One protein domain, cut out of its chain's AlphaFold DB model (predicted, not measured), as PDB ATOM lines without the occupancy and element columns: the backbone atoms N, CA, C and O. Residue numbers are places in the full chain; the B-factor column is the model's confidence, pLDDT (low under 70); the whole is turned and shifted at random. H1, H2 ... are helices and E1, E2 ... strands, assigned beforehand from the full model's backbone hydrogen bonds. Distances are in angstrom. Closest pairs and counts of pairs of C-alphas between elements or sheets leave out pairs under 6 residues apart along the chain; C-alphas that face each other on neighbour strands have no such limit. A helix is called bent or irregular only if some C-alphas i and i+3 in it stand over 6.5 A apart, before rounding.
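This is residues 7 to 122 of the 629 residues of an uncharacterized protein of Desulfofundulus salinum (UniProt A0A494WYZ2). A small twisted sheet of four strands, E1 E6 E5 E4, is partly overlain by a long, bent ribbon of two strands, E2 and E3, which arches on beyond the sheet. H1 packs on the ribbon, H2 and H3 stand close together away from H1, and the tail of residues 116 to 122 sticks out. The printed part has 116 residues, with three named helices and six named strands in the order E1 H1 E2 H2 E3 E4 E5 E6 H3; the larger sheet is mixed, the ribbon antiparallel. The class is mixed, helices and strands, though under half of the residues are in named elements. The whole is compact, with a radius of gyration of the C-alphas of 14.0 A and spans of 40 by 38 by 23 A.

E1, residues 7 to 9, begins at C-alpha 7 at (-39.361, 13.524, -4.352). H1 is residues 15 to 20. E2, residues 30 to 37, is 18.4 A long and bends by 65 degrees at Gly 33. H2 is residues 41 to 46. E3, residues 57 to 63, is 19.1 A long, from C-alpha 57 at (-32.860, 33.976, 0.814). E4 is residues 67 to 69, E5 residues 77 to 82, 15.4 A, and E6 residues 85 to 90, 16.1 A. H3, residues 102 to 113, is 16.6 A long and ends at C-alpha 113 at (-40.396, 18.020, -13.091).

E4, E5 and E6 form a meander, each strand the antiparallel neighbour of the one before; E4 and E5 are a hairpin, as are E5 and E6. N 67 and O 79 are 2.8 A apart, and N 80 and O 87 are 2.9 A apart. E1, an edge strand, is parallel to E6 at 13 degrees, with N 9 and O 88 at 2.9 A. E2 and E3 are antiparallel, with N 32 and O 61 at 2.8 A. The closest C-alphas of E3 and E5, those of Leu 62 and Leu 78, are 7.0 A apart, and E3 and E6 are near each other. The closest C-alphas of H1 and E2, those of Ser 16 and Ser 31, are 6.4 A apart. H1 only grazes the larger sheet, with residues 15 to 19. H3 is only just on that sheet, with 5 pairs of C-alphas within 10 A, and only grazes it with residues 112 to 113. H2 is not on it. H2 and H3 are close but not clearly touching, with the C-alphas of Ala 44 and Leu 104 at 6.6 A, at a steep tilt of 45 degrees, the same way. In H1, H2 and H3 every O i to N i+4 pair is within hydrogen-bond range.

The two C-alphas farthest apart, those of Ala 24 and Ala 52, are 40.6 A apart. The printed part has no cut, and the link from E6 to H3, with 11 residues between them, is long. Residues 116 to 122 stand free. Mean pLDDT of the printed part is 82.2; residues 51 to 55, residue 84 and residues 114 to 122 are under 70.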
ATOM      1  N   LEU A   7     -38.971  12.754  -5.533       86.94
ATOM      2  CA  LEU A   7     -39.361  13.524  -4.352       86.94
ATOM      3  C   LEU A   7     -38.475  14.758  -4.279       86.94
ATOM      4  O   LEU A   7     -37.254  14.644  -4.186       86.94
ATOM      5  N   VAL A   8     -39.103  15.925  -4.286       89.88
ATOM      6  CA  VAL A   8     -38.425  17.194  -4.047       89.88
ATOM      7  C   VAL A   8     -38.814  17.671  -2.659       89.88
ATOM      8  O   VAL A   8     -39.997  17.840  -2.370       89.88
ATOM      9  N   LEU A   9     -37.816  17.868  -1.806       91.50
ATOM     10  CA  LEU A   9     -37.977  18.404  -0.463       91.50
ATOM     11  C   LEU A   9     -37.524  19.860  -0.473       91.50
ATOM     12  O   LEU A   9     -36.395  20.163  -0.870       91.50
ATOM     13  N   ALA A  10     -38.425  20.753  -0.071       89.38
ATOM     14  CA  ALA A  10     -38.108  22.163   0.099       89.38
ATOM     15  C   ALA A  10     -37.098  22.333   1.241       89.38
ATOM     16  O   ALA A  10     -37.224  21.710   2.295       89.38
ATOM     17  N   GLY A  11     -36.078  23.154   0.999       86.06
ATOM     18  CA  GLY A  11     -35.093  23.533   2.002       86.06
ATOM     19  C   GLY A  11     -35.417  24.863   2.660       86.06
ATOM     20  O   GLY A  11     -36.571  25.253   2.797       86.06
ATOM     21  N   GLY A  12     -34.366  25.586   3.044       85.06
ATOM     22  CA  GLY A  12     -34.489  26.845   3.775       85.06
ATOM     23  C   GLY A  12     -34.625  26.628   5.282       85.06
ATOM     24  O   GLY A  12     -34.069  25.676   5.826       85.06
ATOM     25  N   LEU A  13     -35.322  27.535   5.967       86.94
ATOM     26  CA  LEU A  13     -35.384  27.578   7.436       86.94
ATOM     27  C   LEU A  13     -36.019  26.326   8.061       86.94
ATOM     28  O   LEU A  13     -35.586  25.901   9.128       86.94
ATOM     29  N   GLU A  14     -36.993  25.716   7.384       87.19
ATOM     30  CA  GLU A  14     -37.780  24.576   7.889       87.19
ATOM     31  C   GLU A  14     -37.232  23.209   7.439       87.19
ATOM     32  O   GLU A  14     -37.899  22.178   7.563       87.19
ATOM     33  N   ILE A  15     -36.007  23.160   6.901       89.56
ATOM     34  CA  ILE A  15     -35.442  21.915   6.362       89.56
ATOM     35  C   ILE A  15     -35.330  20.813   7.424       89.56
ATOM     36  O   ILE A  15     -35.566  19.644   7.130       89.56
ATOM     37  N   SER A  16     -34.992  21.174   8.664       87.50
ATOM     38  CA  SER A  16     -34.855  20.210   9.760       87.50
ATOM     39  C   SER A  16     -36.192  19.547  10.084       87.50
ATOM     40  O   SER A  16     -36.236  18.330  10.253       87.50
ATOM     41  N   ASP A  17     -37.279  20.322  10.084       87.94
ATOM     42  CA  ASP A  17     -38.634  19.821  10.326       87.94
ATOM     43  C   ASP A  17     -39.114  18.966   9.149       87.94
ATOM     44  O   ASP A  17     -39.633  17.867   9.338       87.94
ATOM     45  N   THR A  18     -38.841  19.416   7.920       88.56
ATOM     46  CA  THR A  18     -39.155  18.675   6.689       88.56
ATOM     47  C   THR A  18     -38.478  17.301   6.667       88.56
ATOM     48  O   THR A  18     -39.114  16.301   6.333       88.56
ATOM     49  N   LEU A  19     -37.200  17.223   7.058       88.75
ATOM     50  CA  LEU A  19     -36.461  15.959   7.127       88.75
ATOM     51  C   LEU A  19     -36.922  15.075   8.296       88.75
ATOM     52  O   LEU A  19     -36.910  13.852   8.163       88.75
ATOM     53  N   ALA A  20     -37.351  15.664   9.415       86.75
ATOM     54  CA  ALA A  20     -37.791  14.928  10.602       86.75
ATOM     55  C   ALA A  20     -39.127  14.188  10.411       86.75
ATOM     56  O   ALA A  20     -39.374  13.190  11.087       86.75
ATOM     57  N   VAL A  21     -39.982  14.652   9.494       86.88
ATOM     58  CA  VAL A  21     -41.273  14.011   9.177       86.88
ATOM     59  C   VAL A  21     -41.098  12.740   8.335       86.88
ATOM     60  O   VAL A  21     -41.993  11.892   8.290       86.88
ATOM     61  N   LEU A  22     -39.956  12.577   7.664       85.00
ATOM     62  CA  LEU A  22     -39.714  11.413   6.821       85.00
ATOM     63  C   LEU A  22     -39.505  10.147   7.665       85.00
ATOM     64  O   LEU A  22     -38.841  10.195   8.703       85.00
ATOM     65  N   PRO A  23     -39.996   8.980   7.205       82.44
ATOM     66  CA  PRO A  23     -39.681   7.709   7.838       82.44
ATOM     67  C   PRO A  23     -38.168   7.507   7.981       82.44
ATOM     68  O   PRO A  23     -37.383   7.885   7.101       82.44
ATOM     69  N   ALA A  24     -37.750   6.873   9.076       77.88
ATOM     70  CA  ALA A  24     -36.342   6.604   9.333       77.88
ATOM     71  C   ALA A  24     -35.692   5.838   8.164       77.88
ATOM     72  O   ALA A  24     -36.228   4.840   7.690       77.88
ATOM     73  N   GLY A  25     -34.525   6.307   7.709       78.25
ATOM     74  CA  GLY A  25     -33.783   5.693   6.600       78.25
ATOM     75  C   GLY A  25     -34.217   6.125   5.194       78.25
ATOM     76  O   GLY A  25     -33.681   5.591   4.228       78.25
ATOM     77  N   THR A  26     -35.135   7.091   5.057       82.44
ATOM     78  CA  THR A  26     -35.566   7.601   3.736       82.44
ATOM     79  C   THR A  26     -34.454   8.354   2.999       82.44
ATOM     80  O   THR A  26     -34.348   8.245   1.784       82.44
ATOM     81  N   THR A  27     -33.620   9.118   3.709       87.00
ATOM     82  CA  THR A  27     -32.485   9.858   3.132       87.00
ATOM     83  C   THR A  27     -31.331   9.925   4.125       87.00
ATOM     84  O   THR A  27     -31.539   9.916   5.342       87.00
ATOM     85  N   THR A  28     -30.103   9.982   3.612       89.38
ATOM     86  CA  THR A  28     -28.901  10.247   4.415       89.38
ATOM     87  C   THR A  28     -28.557  11.734   4.502       89.38
ATOM     88  O   THR A  28     -27.640  12.099   5.243       89.38
ATOM     89  N   ILE A  29     -29.288  12.587   3.774       91.06
ATOM     90  CA  ILE A  29     -29.090  14.034   3.724       91.06
ATOM     91  C   ILE A  29     -29.568  14.678   5.028       91.06
ATOM     92  O   ILE A  29     -30.656  14.403   5.531       91.06
ATOM     93  N   LYS A  30     -28.737  15.563   5.570       91.19
ATOM     94  CA  LYS A  30     -28.959  16.324   6.798       91.19
ATOM     95  C   LYS A  30     -28.662  17.797   6.558       91.19
ATOM     96  O   LYS A  30     -27.880  18.142   5.674       91.19
ATOM     97  N   SER A  31     -29.254  18.658   7.380       91.38
ATOM     98  CA  SER A  31     -28.874  20.069   7.453       91.38
ATOM     99  C   SER A  31     -27.806  20.286   8.530       91.38
ATOM    100  O   SER A  31     -27.948  19.805   9.651       91.38
ATOM    101  N   GLU A  32     -26.753  21.031   8.198       91.19
ATOM    102  CA  GLU A  32     -25.685  21.475   9.112       91.19
ATOM    103  C   GLU A  32     -25.871  22.936   9.568       91.19
ATOM    104  O   GLU A  32     -24.995  23.538  10.197       91.19
ATOM    105  N   GLY A  33     -27.008  23.540   9.222       88.12
ATOM    106  CA  GLY A  33     -27.370  24.907   9.579       88.12
ATOM    107  C   GLY A  33     -27.788  25.746   8.378       88.12
ATOM    108  O   GLY A  33     -27.737  25.307   7.230       88.12
ATOM    109  N   ILE A  34     -28.192  26.981   8.663       91.56
ATOM    110  CA  ILE A  34     -28.714  27.925   7.674       91.56
ATOM    111  C   ILE A  34     -27.702  29.042   7.433       91.56
ATOM    112  O   ILE A  34     -27.031  29.505   8.353       91.56
ATOM    113  N   THR A  35     -27.602  29.469   6.184       89.06
ATOM    114  CA  THR A  35     -26.805  30.608   5.728       89.06
ATOM    115  C   THR A  35     -27.669  31.521   4.874       89.06
ATOM    116  O   THR A  35     -28.602  31.047   4.233       89.06
ATOM    117  N   ASP A  36     -27.380  32.818   4.855       85.75
ATOM    118  CA  ASP A  36     -28.052  33.737   3.935       85.75
ATOM    119  C   ASP A  36     -27.365  33.703   2.563       85.75
ATOM    120  O   ASP A  36     -26.137  33.790   2.468       85.75
ATOM    121  N   ARG A  37     -28.152  33.540   1.497       82.44
ATOM    122  CA  ARG A  37     -27.666  33.434   0.119       82.44
ATOM    123  C   ARG A  37     -28.300  34.517  -0.744       82.44
ATOM    124  O   ARG A  37     -29.464  34.421  -1.114       82.44
ATOM    125  N   GLY A  38     -27.498  35.518  -1.113       76.00
ATOM    126  CA  GLY A  38     -27.926  36.639  -1.966       76.00
ATOM    127  C   GLY A  38     -27.606  36.511  -3.455       76.00
ATOM    128  O   GLY A  38     -28.276  37.139  -4.270       76.00
ATOM    129  N   ASN A  39     -26.606  35.708  -3.845       81.50
ATOM    130  CA  ASN A  39     -26.221  35.591  -5.255       81.50
ATOM    131  C   ASN A  39     -26.906  34.400  -5.945       81.50
ATOM    132  O   ASN A  39     -26.458  33.253  -5.841       81.50
ATOM    133  N   TRP A  40     -27.969  34.694  -6.697       85.62
ATOM    134  CA  TRP A  40     -28.705  33.724  -7.516       85.62
ATOM    135  C   TRP A  40     -28.340  33.769  -9.010       85.62
ATOM    136  O   TRP A  40     -28.919  33.025  -9.803       85.62
ATOM    137  N   GLN A  41     -27.356  34.579  -9.418       84.50
ATOM    138  CA  GLN A  41     -26.924  34.665 -10.822       84.50
ATOM    139  C   GLN A  41     -26.420  33.322 -11.385       84.50
ATOM    140  O   GLN A  41     -26.837  32.974 -12.491       84.50
ATOM    141  N   PRO A  42     -25.623  32.508 -10.652       87.38
ATOM    142  CA  PRO A  42     -25.224  31.185 -11.140       87.38
ATOM    143  C   PRO A  42     -26.420  30.253 -11.373       87.38
ATOM    144  O   PRO A  42     -26.431  29.474 -12.323       87.38
ATOM    145  N   ALA A  43     -27.450  30.351 -10.523       87.19
ATOM    146  CA  ALA A  43     -28.672  29.560 -10.643       87.19
ATOM    147  C   ALA A  43     -29.464  29.948 -11.896       87.19
ATOM    148  O   ALA A  43     -29.883  29.084 -12.662       87.19
ATOM    149  N   ALA A  44     -29.618  31.249 -12.136       87.06
ATOM    150  CA  ALA A  44     -30.295  31.769 -13.316       87.06
ATOM    151  C   ALA A  44     -29.559  31.414 -14.615       87.06
ATOM    152  O   ALA A  44     -30.189  30.953 -15.567       87.06
ATOM    153  N   ALA A  45     -28.225  31.530 -14.628       87.25
ATOM    154  CA  ALA A  45     -27.397  31.117 -15.757       87.25
ATOM    155  C   ALA A  45     -27.550  29.616 -16.056       87.25
ATOM    156  O   ALA A  45     -27.748  29.233 -17.210       87.25
ATOM    157  N   TRP A  46     -27.536  28.769 -15.020       89.00
ATOM    158  CA  TRP A  46     -27.752  27.326 -15.156       89.00
ATOM    159  C   TRP A  46     -29.147  26.990 -15.708       89.00
ATOM    160  O   TRP A  46     -29.273  26.159 -16.607       89.00
ATOM    161  N   LEU A  47     -30.179  27.703 -15.244       88.31
ATOM    162  CA  LEU A  47     -31.563  27.591 -15.724       88.31
ATOM    163  C   LEU A  47     -31.813  28.279 -17.080       88.31
ATOM    164  O   LEU A  47     -32.939  28.246 -17.585       88.31
ATOM    165  N   LYS A  48     -30.788  28.901 -17.682       88.75
ATOM    166  CA  LYS A  48     -30.878  29.680 -18.930       88.75
ATOM    167  C   LYS A  48     -31.938  30.788 -18.862       88.75
ATOM    168  O   LYS A  48     -32.659  31.027 -19.831       88.75
ATOM    169  N   GLN A  49     -32.044  31.450 -17.713       86.19
ATOM    170  CA  GLN A  49     -32.944  32.577 -17.477       86.19
ATOM    171  C   GLN A  49     -32.150  33.856 -17.187       86.19
ATOM    172  O   GLN A  49     -31.088  33.792 -16.565       86.19
ATOM    173  N   PRO A  50     -32.653  35.033 -17.593       72.81
ATOM    174  CA  PRO A  50     -32.102  36.297 -17.128       72.81
ATOM    175  C   PRO A  50     -32.399  36.463 -15.631       72.81
ATOM    176  O   PRO A  50     -33.506  36.169 -15.183       72.81
ATOM    177  N   SER A  51     -31.434  36.955 -14.853       63.69
ATOM    178  CA  SER A  51     -31.685  37.374 -13.472       63.69
ATOM    179  C   SER A  51     -30.971  38.680 -13.157       63.69
ATOM    180  O   SER A  51     -29.778  38.830 -13.419       63.69
ATOM    181  N   ALA A  52     -31.731  39.607 -12.579       55.75
ATOM    182  CA  ALA A  52     -31.253  40.837 -11.955       55.75
ATOM    183  C   ALA A  52     -31.542  40.846 -10.438       55.75
ATOM    184  O   ALA A  52     -31.365  41.871  -9.785       55.75
ATOM    185  N   GLU A  53     -32.020  39.728  -9.875       58.72
ATOM    186  CA  GLU A  53     -32.486  39.669  -8.488       58.72
ATOM    187  C   GLU A  53     -31.334  39.366  -7.520       58.72
ATOM    188  O   GLU A  53     -30.645  38.352  -7.635       58.72
ATOM    189  N   VAL A  54     -31.143  40.276  -6.559       55.81
ATOM    190  CA  VAL A  54     -30.097  40.251  -5.513       55.81
ATOM    191  C   VAL A  54     -30.707  39.924  -4.139       55.81
ATOM    192  O   VAL A  54     -30.093  40.126  -3.094       55.81
ATOM    193  N   THR A  55     -31.957  39.457  -4.106       65.69
ATOM    194  CA  THR A  55     -32.659  39.207  -2.846       65.69
ATOM    195  C   THR A  55     -32.039  38.001  -2.137       65.69
ATOM    196  O   THR A  55     -32.053  36.885  -2.662       65.69
ATOM    197  N   GLY A  56     -31.486  38.247  -0.945       71.56
ATOM    198  CA  GLY A  56     -31.051  37.220   0.002       71.56
ATOM    199  C   GLY A  56     -32.194  36.283   0.360       71.56
ATOM    200  O   GLY A  56     -33.294  36.748   0.662       71.56
ATOM    201  N   ALA A  57     -31.943  34.979   0.302       80.81
ATOM    202  CA  ALA A  57     -32.860  33.976   0.814       80.81
ATOM    203  C   ALA A  57     -32.113  32.969   1.704       80.81
ATOM    204  O   ALA A  57     -30.972  32.597   1.398       80.81
ATOM    205  N   PRO A  58     -32.750  32.487   2.788       86.19
ATOM    206  CA  PRO A  58     -32.169  31.460   3.637       86.19
ATOM    207  C   PRO A  58     -31.885  30.180   2.844       86.19
ATOM    208  O   PRO A  58     -32.779  29.593   2.231       86.19
ATOM    209  N   ALA A  59     -30.639  29.723   2.901       89.25
ATOM    210  CA  ALA A  59     -30.177  28.487   2.298       89.25
ATOM    211  C   ALA A  59     -29.560  27.563   3.357       89.25
ATOM    212  O   ALA A  59     -28.632  27.928   4.081       89.25
ATOM    213  N   ALA A  60     -30.070  26.343   3.428       91.38
ATOM    214  CA  ALA A  60     -29.540  25.249   4.209       91.38
ATOM    215  C   ALA A  60     -28.196  24.773   3.650       91.38
ATOM    216  O   ALA A  60     -28.058  24.490   2.458       91.38
ATOM    217  N   ARG A  61     -27.219  24.613   4.543       91.12
ATOM    218  CA  ARG A  61     -26.010  23.834   4.281       91.12
ATOM    219  C   ARG A  61     -26.358  22.365   4.462       91.12
ATOM    220  O   ARG A  61     -26.764  21.963   5.550       91.12
ATOM    221  N   LEU A  62     -26.260  21.596   3.385       92.44
ATOM    222  CA  LEU A  62     -26.608  20.178   3.367       92.44
ATOM    223  C   LEU A  62     -25.347  19.315   3.446       92.44
ATOM    224  O   LEU A  62     -24.321  19.664   2.870       92.44
ATOM    225  N   ALA A  63     -25.451  18.167   4.107       90.44
ATOM    226  CA  ALA A  63     -24.424  17.133   4.125       90.44
ATOM    227  C   ALA A  63     -25.073  15.750   4.047       90.44
ATOM    228  O   ALA A  63     -26.143  15.529   4.606       90.44
ATOM    229  N   GLY A  64     -24.442  14.806   3.357       86.75
ATOM    230  CA  GLY A  64     -24.986  13.463   3.162       86.75
ATOM    231  C   GLY A  64     -24.343  12.758   1.976       86.75
ATOM    232  O   GLY A  64     -23.436  13.301   1.342       86.75
ATOM    233  N   LYS A  65     -24.808  11.546   1.670       84.38
ATOM    234  CA  LYS A  65     -24.432  10.872   0.423       84.38
ATOM    235  C   LYS A  65     -25.308  11.420  -0.698       84.38
ATOM    236  O   LYS A  65     -26.523  11.489  -0.550       84.38
ATOM    237  N   GLY A  66     -24.697  11.812  -1.808       86.00
ATOM    238  CA  GLY A  66     -25.438  12.313  -2.956       86.00
ATOM    239  C   GLY A  66     -24.577  13.067  -3.956       86.00
ATOM    240  O   GLY A  66     -23.376  13.255  -3.757       86.00
ATOM    241  N   THR A  67     -25.210  13.505  -5.034       89.25
ATOM    242  CA  THR A  67     -24.626  14.357  -6.068       89.25
ATOM    243  C   THR A  67     -25.185  15.770  -5.944       89.25
ATOM    244  O   THR A  67     -26.383  15.977  -5.764       89.25
ATOM    245  N   TRP A  68     -24.314  16.775  -5.993       91.00
ATOM    246  CA  TRP A  68     -24.753  18.169  -5.962       91.00
ATOM    247  C   TRP A  68     -25.561  18.501  -7.219       91.00
ATOM    248  O   TRP A  68     -25.130  18.218  -8.337       91.00
ATOM    249  N   TRP A  69     -26.727  19.115  -7.031       90.25
ATOM    250  CA  TRP A  69     -27.652  19.485  -8.096       90.25
ATOM    251  C   TRP A  69     -27.639  20.998  -8.322       90.25
ATOM    252  O   TRP A  69     -27.754  21.771  -7.370       90.25
ATOM    253  N   GLY A  70     -27.510  21.433  -9.578       88.19
ATOM    254  CA  GLY A  70     -27.384  22.845  -9.960       88.19
ATOM    255  C   GLY A  70     -25.946  23.256 -10.327       88.19
ATOM    256  O   GLY A  70     -25.142  22.402 -10.703       88.19
ATOM    257  N   PRO A  71     -25.605  24.556 -10.275       87.00
ATOM    258  CA  PRO A  71     -24.286  25.053 -10.660       87.00
ATOM    259  C   PRO A  71     -23.212  24.679  -9.626       87.00
ATOM    260  O   PRO A  71     -23.457  24.744  -8.423       87.00
ATOM    261  N   VAL A  72     -22.002  24.347 -10.096       82.12
ATOM    262  CA  VAL A  72     -20.881  23.841  -9.270       82.12
ATOM    263  C   VAL A  72     -20.496  24.803  -8.146       82.12
ATOM    264  O   VAL A  72     -20.258  24.382  -7.020       82.12
ATOM    265  N   GLU A  73     -20.468  26.102  -8.439       81.06
ATOM    266  CA  GLU A  73     -20.093  27.142  -7.476       81.06
ATOM    267  C   GLU A  73     -21.168  27.378  -6.409       81.06
ATOM    268  O   GLU A  73     -20.893  27.942  -5.352       81.06
ATOM    269  N   SER A  74     -22.419  27.004  -6.696       84.25
ATOM    270  CA  SER A  74     -23.544  27.329  -5.828       84.25
ATOM    271  C   SER A  74     -24.698  26.332  -5.997       84.25
ATOM    272  O   SER A  74     -25.744  26.682  -6.560       84.25
ATOM    273  N   PRO A  75     -24.533  25.087  -5.513       90.12
ATOM    274  CA  PRO A  75     -25.536  24.042  -5.676       90.12
ATOM    275  C   PRO A  75     -26.909  24.479  -5.163       90.12
ATOM    276  O   PRO A  75     -27.025  25.206  -4.177       90.12
ATOM    277  N   LEU A  76     -27.956  24.064  -5.863       91.38
ATOM    278  CA  LEU A  76     -29.357  24.331  -5.537       91.38
ATOM    279  C   LEU A  76     -29.973  23.237  -4.667       91.38
ATOM    280  O   LEU A  76     -30.997  23.467  -4.029       91.38
ATOM    281  N   GLY A  77     -29.357  22.059  -4.632       93.25
ATOM    282  CA  GLY A  77     -29.784  20.942  -3.807       93.25
ATOM    283  C   GLY A  77     -28.763  19.815  -3.790       93.25
ATOM    284  O   GLY A  77     -27.763  19.856  -4.508       93.25
ATOM    285  N   LEU A  78     -29.034  18.803  -2.979       93.38
ATOM    286  CA  LEU A  78     -28.295  17.547  -2.939       93.38
ATOM    287  C   LEU A  78     -29.235  16.420  -3.380       93.38
ATOM    288  O   LEU A  78     -30.356  16.313  -2.880       93.38
ATOM    289  N   GLN A  79     -28.791  15.626  -4.352       91.56
ATOM    290  CA  GLN A  79     -29.543  14.522  -4.937       91.56
ATOM    291  C   GLN A  79     -29.056  13.177  -4.416       91.56
ATOM    292  O   GLN A  79     -27.877  12.858  -4.513       91.56
ATOM    293  N   GLU A  80     -29.980  12.367  -3.921       89.56
ATOM    294  CA  GLU A  80     -29.737  10.995  -3.486       89.56
ATOM    295  C   GLU A  80     -30.649  10.047  -4.273       89.56
ATOM    296  O   GLU A  80     -31.843  10.308  -4.445       89.56
ATOM    297  N   ASP A  81     -30.091   8.946  -4.773       82.31
ATOM    298  CA  ASP A  81     -30.885   7.903  -5.418       82.31
ATOM    299  C   ASP A  81     -31.598   7.062  -4.343       82.31
ATOM    300  O   ASP A  81     -30.973   6.592  -3.389       82.31
ATOM    301  N   TYR A  82     -32.909   6.846  -4.500       76.94
ATOM    302  CA  TYR A  82     -33.713   6.014  -3.598       76.94
ATOM    303  C   TYR A  82     -34.532   4.991  -4.390       76.94
ATOM    304  O   TYR A  82     -35.536   5.311  -5.039       76.94
ATOM    305  N   GLY A  83     -34.118   3.725  -4.321       71.38
ATOM    306  CA  GLY A  83     -34.672   2.665  -5.162       71.38
ATOM    307  C   GLY A  83     -34.447   2.974  -6.645       71.38
ATOM    308  O   GLY A  83     -33.308   3.079  -7.077       71.38
ATOM    309  N   TYR A  84     -35.527   3.124  -7.417       63.59
ATOM    310  CA  TYR A  84     -35.474   3.541  -8.829       63.59
ATOM    311  C   TYR A  84     -35.822   5.029  -9.037       63.59
ATOM    312  O   TYR A  84     -35.929   5.480 -10.176       63.59
ATOM    313  N   GLY A  85     -36.081   5.771  -7.956       74.38
ATOM    314  CA  GLY A  85     -36.416   7.192  -7.979       74.38
ATOM    315  C   GLY A  85     -35.291   8.063  -7.430       74.38
ATOM    316  O   GLY A  85     -34.233   7.570  -7.042       74.38
ATOM    317  N   LYS A  86     -35.543   9.369  -7.369       84.38
ATOM    318  CA  LYS A  86     -34.598  10.356  -6.831       84.38
ATOM    319  C   LYS A  86     -35.215  11.156  -5.698       84.38
ATOM    320  O   LYS A  86     -36.396  11.502  -5.758       84.38
ATOM    321  N   ILE A  87     -34.398  11.482  -4.707       90.06
ATOM    322  CA  ILE A  87     -34.689  12.467  -3.671       90.06
ATOM    323  C   ILE A  87     -33.807  13.679  -3.957       90.06
ATOM    324  O   ILE A  87     -32.586  13.563  -3.934       90.06
ATOM    325  N   THR A  88     -34.407  14.838  -4.216       92.31
ATOM    326  CA  THR A  88     -33.686  16.118  -4.233       92.31
ATOM    327  C   THR A  88     -34.070  16.905  -3.000       92.31
ATOM    328  O   THR A  88     -35.220  17.319  -2.858       92.31
ATOM    329  N   VAL A  89     -33.096  17.156  -2.132       93.94
ATOM    330  CA  VAL A  89     -33.246  18.117  -1.040       93.94
ATOM    331  C   VAL A  89     -32.721  19.452  -1.534       93.94
ATOM    332  O   VAL A  89     -31.525  19.585  -1.797       93.94
ATOM    333  N   LEU A  90     -33.604  20.432  -1.707       94.31
ATOM    334  CA  LEU A  90     -33.200  21.777  -2.101       94.31
ATOM    335  C   LEU A  90     -32.472  22.457  -0.941       94.31
ATOM    336  O   LEU A  90     -32.784  22.237   0.225       94.31
ATOM    337  N   THR A  91     -31.504  23.320  -1.245       93.38
ATOM    338  CA  THR A  91     -30.870  24.145  -0.212       93.38
ATOM    339  C   THR A  91     -31.803  25.268   0.236       93.38
ATOM    340  O   THR A  91     -31.636  25.790   1.322       93.38
ATOM    341  N   PHE A  92     -32.794  25.662  -0.561       91.44
ATOM    342  CA  PHE A  92     -33.664  26.819  -0.314       91.44
ATOM    343  C   PHE A  92     -35.146  26.437  -0.395       91.44
ATOM    344  O   PHE A  92     -35.490  25.350  -0.866       91.44
ATOM    345  N   ASP A  93     -36.015  27.343   0.047       90.88
ATOM    346  CA  ASP A  93     -37.464  27.208  -0.102       90.88
ATOM    347  C   ASP A  93     -37.905  27.733  -1.487       90.88
ATOM    348  O   ASP A  93     -37.808  28.939  -1.743       90.88
ATOM    349  N   PRO A  94     -38.391  26.870  -2.404       90.12
ATOM    350  CA  PRO A  94     -38.830  27.294  -3.731       90.12
ATOM    351  C   PRO A  94     -40.091  28.174  -3.704       90.12
ATOM    352  O   PRO A  94     -40.424  28.777  -4.722       90.12
ATOM    353  N   ASN A  95     -40.783  28.278  -2.564       88.75
ATOM    354  CA  ASN A  95     -41.935  29.163  -2.386       88.75
ATOM    355  C   ASN A  95     -41.545  30.588  -1.963       88.75
ATOM    356  O   ASN A  95     -42.425  31.443  -1.826       88.75
ATOM    357  N   GLN A  96     -40.250  30.882  -1.809       87.06
ATOM    358  CA  GLN A  96     -39.732  32.222  -1.515       87.06
ATOM    359  C   GLN A  96     -39.107  32.882  -2.750       87.06
ATOM    360  O   GLN A  96     -38.755  32.225  -3.732       87.06
ATOM    361  N   ALA A  97     -39.007  34.214  -2.735       85.06
ATOM    362  CA  ALA A  97     -38.264  34.932  -3.770       85.06
ATOM    363  C   ALA A  97     -36.793  34.456  -3.773       85.06
ATOM    364  O   ALA A  97     -36.244  34.233  -2.695       85.06
ATOM    365  N   PRO A  98     -36.150  34.279  -4.942       85.00
ATOM    366  CA  PRO A  98     -36.608  34.658  -6.286       85.00
ATOM    367  C   PRO A  98     -37.405  33.569  -7.046       85.00
ATOM    368  O   PRO A  98     -37.793  33.770  -8.193       85.00
ATOM    369  N   PHE A  99     -37.648  32.393  -6.451       87.81
ATOM    370  CA  PHE A  99     -38.205  31.221  -7.155       87.81
ATOM    371  C   PHE A  99     -39.722  31.055  -7.036       87.81
ATOM    372  O   PHE A  99     -40.322  30.301  -7.802       87.81
ATOM    373  N   SER A 100     -40.360  31.783  -6.123       86.81
ATOM    374  CA  SER A 100     -41.802  31.692  -5.879       86.81
ATOM    375  C   SER A 100     -42.663  32.131  -7.064       86.81
ATOM    376  O   SER A 100     -43.842  31.777  -7.145       86.81
ATOM    377  N   ARG A 101     -42.108  32.952  -7.967       82.06
ATOM    378  CA  ARG A 101     -42.808  33.579  -9.098       82.06
ATOM    379  C   ARG A 101     -41.854  33.793 -10.281       82.06
ATOM    380  O   ARG A 101     -40.645  33.636 -10.169       82.06
ATOM    381  N   GLY A 102     -42.415  34.182 -11.425       85.50
ATOM    382  CA  GLY A 102     -41.641  34.590 -12.601       85.50
ATOM    383  C   GLY A 102     -41.008  33.436 -13.387       85.50
ATOM    384  O   GLY A 102     -41.267  32.256 -13.139       85.50
ATOM    385  N   SER A 103     -40.190  33.788 -14.380       85.75
ATOM    386  CA  SER A 103     -39.566  32.824 -15.295       85.75
ATOM    387  C   SER A 103     -38.522  31.939 -14.612       85.75
ATOM    388  O   SER A 103     -38.359  30.785 -15.006       85.75
ATOM    389  N   LEU A 104     -37.859  32.437 -13.561       86.12
ATOM    390  CA  LEU A 104     -36.877  31.676 -12.789       86.12
ATOM    391  C   LEU A 104     -37.531  30.512 -12.030       86.12
ATOM    392  O   LEU A 104     -37.062  29.380 -12.132       86.12
ATOM    393  N   GLY A 105     -38.653  30.761 -11.347       88.81
ATOM    394  CA  GLY A 105     -39.452  29.718 -10.698       88.81
ATOM    395  C   GLY A 105     -40.014  28.694 -11.685       88.81
ATOM    396  O   GLY A 105     -39.903  27.488 -11.470       88.81
ATOM    397  N   GLN A 106     -40.557  29.157 -12.817       88.38
ATOM    398  CA  GLN A 106     -41.044  28.262 -13.874       88.38
ATOM    399  C   GLN A 106     -39.927  27.382 -14.446       88.38
ATOM    400  O   GLN A 106     -40.143  26.191 -14.655       88.38
ATOM    401  N   ALA A 107     -38.736  27.940 -14.679       88.44
ATOM    402  CA  ALA A 107     -37.585  27.187 -15.168       88.44
ATOM    403  C   ALA A 107     -37.070  26.177 -14.133       88.44
ATOM    404  O   ALA A 107     -36.751  25.050 -14.504       88.44
ATOM    405  N   LEU A 108     -37.052  26.544 -12.845       89.44
ATOM    406  CA  LEU A 108     -36.709  25.631 -11.754       89.44
ATOM    407  C   LEU A 108     -37.661  24.431 -11.723       89.44
ATOM    408  O   LEU A 108     -37.211  23.289 -11.769       89.44
ATOM    409  N   TRP A 109     -38.975  24.677 -11.689       88.88
ATOM    410  CA  TRP A 109     -39.969  23.603 -11.689       88.88
ATOM    411  C   TRP A 109     -39.928  22.789 -12.973       88.88
ATOM    412  O   TRP A 109     -40.082  21.574 -12.925       88.88
ATOM    413  N   LYS A 110     -39.658  23.425 -14.115       86.56
ATOM    414  CA  LYS A 110     -39.446  22.720 -15.375       86.56
ATOM    415  C   LYS A 110     -38.263  21.756 -15.275       86.56
ATOM    416  O   LYS A 110     -38.444  20.605 -15.631       86.56
ATOM    417  N   GLU A 111     -37.106  22.167 -14.760       85.81
ATOM    418  CA  GLU A 111     -35.946  21.272 -14.586       85.81
ATOM    419  C   GLU A 111     -36.148  20.223 -13.470       85.81
ATOM    420  O   GLU A 111     -35.607  19.126 -13.563       85.81
ATOM    421  N   LEU A 112     -36.945  20.503 -12.430       85.00
ATOM    422  CA  LEU A 112     -37.273  19.519 -11.381       85.00
ATOM    423  C   LEU A 112     -38.291  18.464 -11.843       85.00
ATOM    424  O   LEU A 112     -38.177  17.294 -11.469       85.00
ATOM    425  N   LEU A 113     -39.297  18.874 -12.621       78.75
ATOM    426  CA  LEU A 113     -40.396  18.020 -13.091       78.75
ATOM    427  C   LEU A 113     -40.066  17.319 -14.410       78.75
ATOM    428  O   LEU A 113     -40.518  16.198 -14.646       78.75
ATOM    429  N   MET A 114     -39.269  17.952 -15.273       68.31
ATOM    430  CA  MET A 114     -38.663  17.279 -16.413       68.31
ATOM    431  C   MET A 114     -37.447  16.526 -15.904       68.31
ATOM    432  O   MET A 114     -36.342  17.054 -15.859       68.31
ATOM    433  N   THR A 115     -37.642  15.266 -15.538       52.41
ATOM    434  CA  THR A 115     -36.534  14.316 -15.441       52.41
ATOM    435  C   THR A 115     -35.754  14.373 -16.768       52.41
ATOM    436  O   THR A 115     -36.221  13.848 -17.776       52.41
ATOM    437  N   ARG A 116     -34.609  15.076 -16.822       45.84
ATOM    438  CA  ARG A 116     -33.634  14.945 -17.925       45.84
ATOM    439  C   ARG A 116     -33.290  13.450 -18.044       45.84
ATOM    440  O   ARG A 116     -33.023  12.839 -17.015       45.84
ATOM    441  N   ASN A 117     -33.317  12.783 -19.200       41.88
ATOM    442  CA  ASN A 117     -33.307  13.223 -20.596       41.88
ATOM    443  C   ASN A 117     -34.374  12.474 -21.426       41.88
ATOM    444  O   ASN A 117     -34.447  11.249 -21.370       41.88
ATOM    445  N   GLN A 118     -35.098  13.171 -22.311       37.69
ATOM    446  CA  GLN A 118     -35.771  12.519 -23.451       37.69
ATOM    447  C   GLN A 118     -34.776  11.812 -24.397       37.69
ATOM    448  O   GLN A 118     -35.174  10.922 -25.139       37.69
ATOM    449  N   GLU A 119     -33.488  12.168 -24.342       37.91
ATOM    450  CA  GLU A 119     -32.407  11.513 -25.096       37.91
ATOM    451  C   GLU A 119     -31.858  10.246 -24.421       37.91
ATOM    452  O   GLU A 119     -31.140   9.476 -25.044       37.91
ATOM    453  N   GLU A 120     -32.222   9.989 -23.163       41.41
ATOM    454  CA  GLU A 120     -31.713   8.861 -22.379       41.41
ATOM    455  C   GLU A 120     -32.878   8.013 -21.872       41.41
ATOM    456  O   GLU A 120     -32.912   7.555 -20.730       41.41
ATOM    457  N   TYR A 121     -33.859   7.778 -22.749       39.59
ATOM    458  CA  TYR A 121     -34.787   6.666 -22.576       39.59
ATOM    459  C   TYR A 121     -34.002   5.361 -22.779       39.59
ATOM    460  O   TYR A 121     -34.167   4.648 -23.766       39.59
ATOM    461  N   LYS A 122     -33.093   5.052 -21.846       46.12
ATOM    462  CA  LYS A 122     -32.481   3.734 -21.731       46.12
ATOM    463  C   LYS A 122     -33.612   2.798 -21.337       46.12
ATOM    464  O   LYS A 122     -33.983   2.721 -20.169       46.12
TER     465      LYS A 122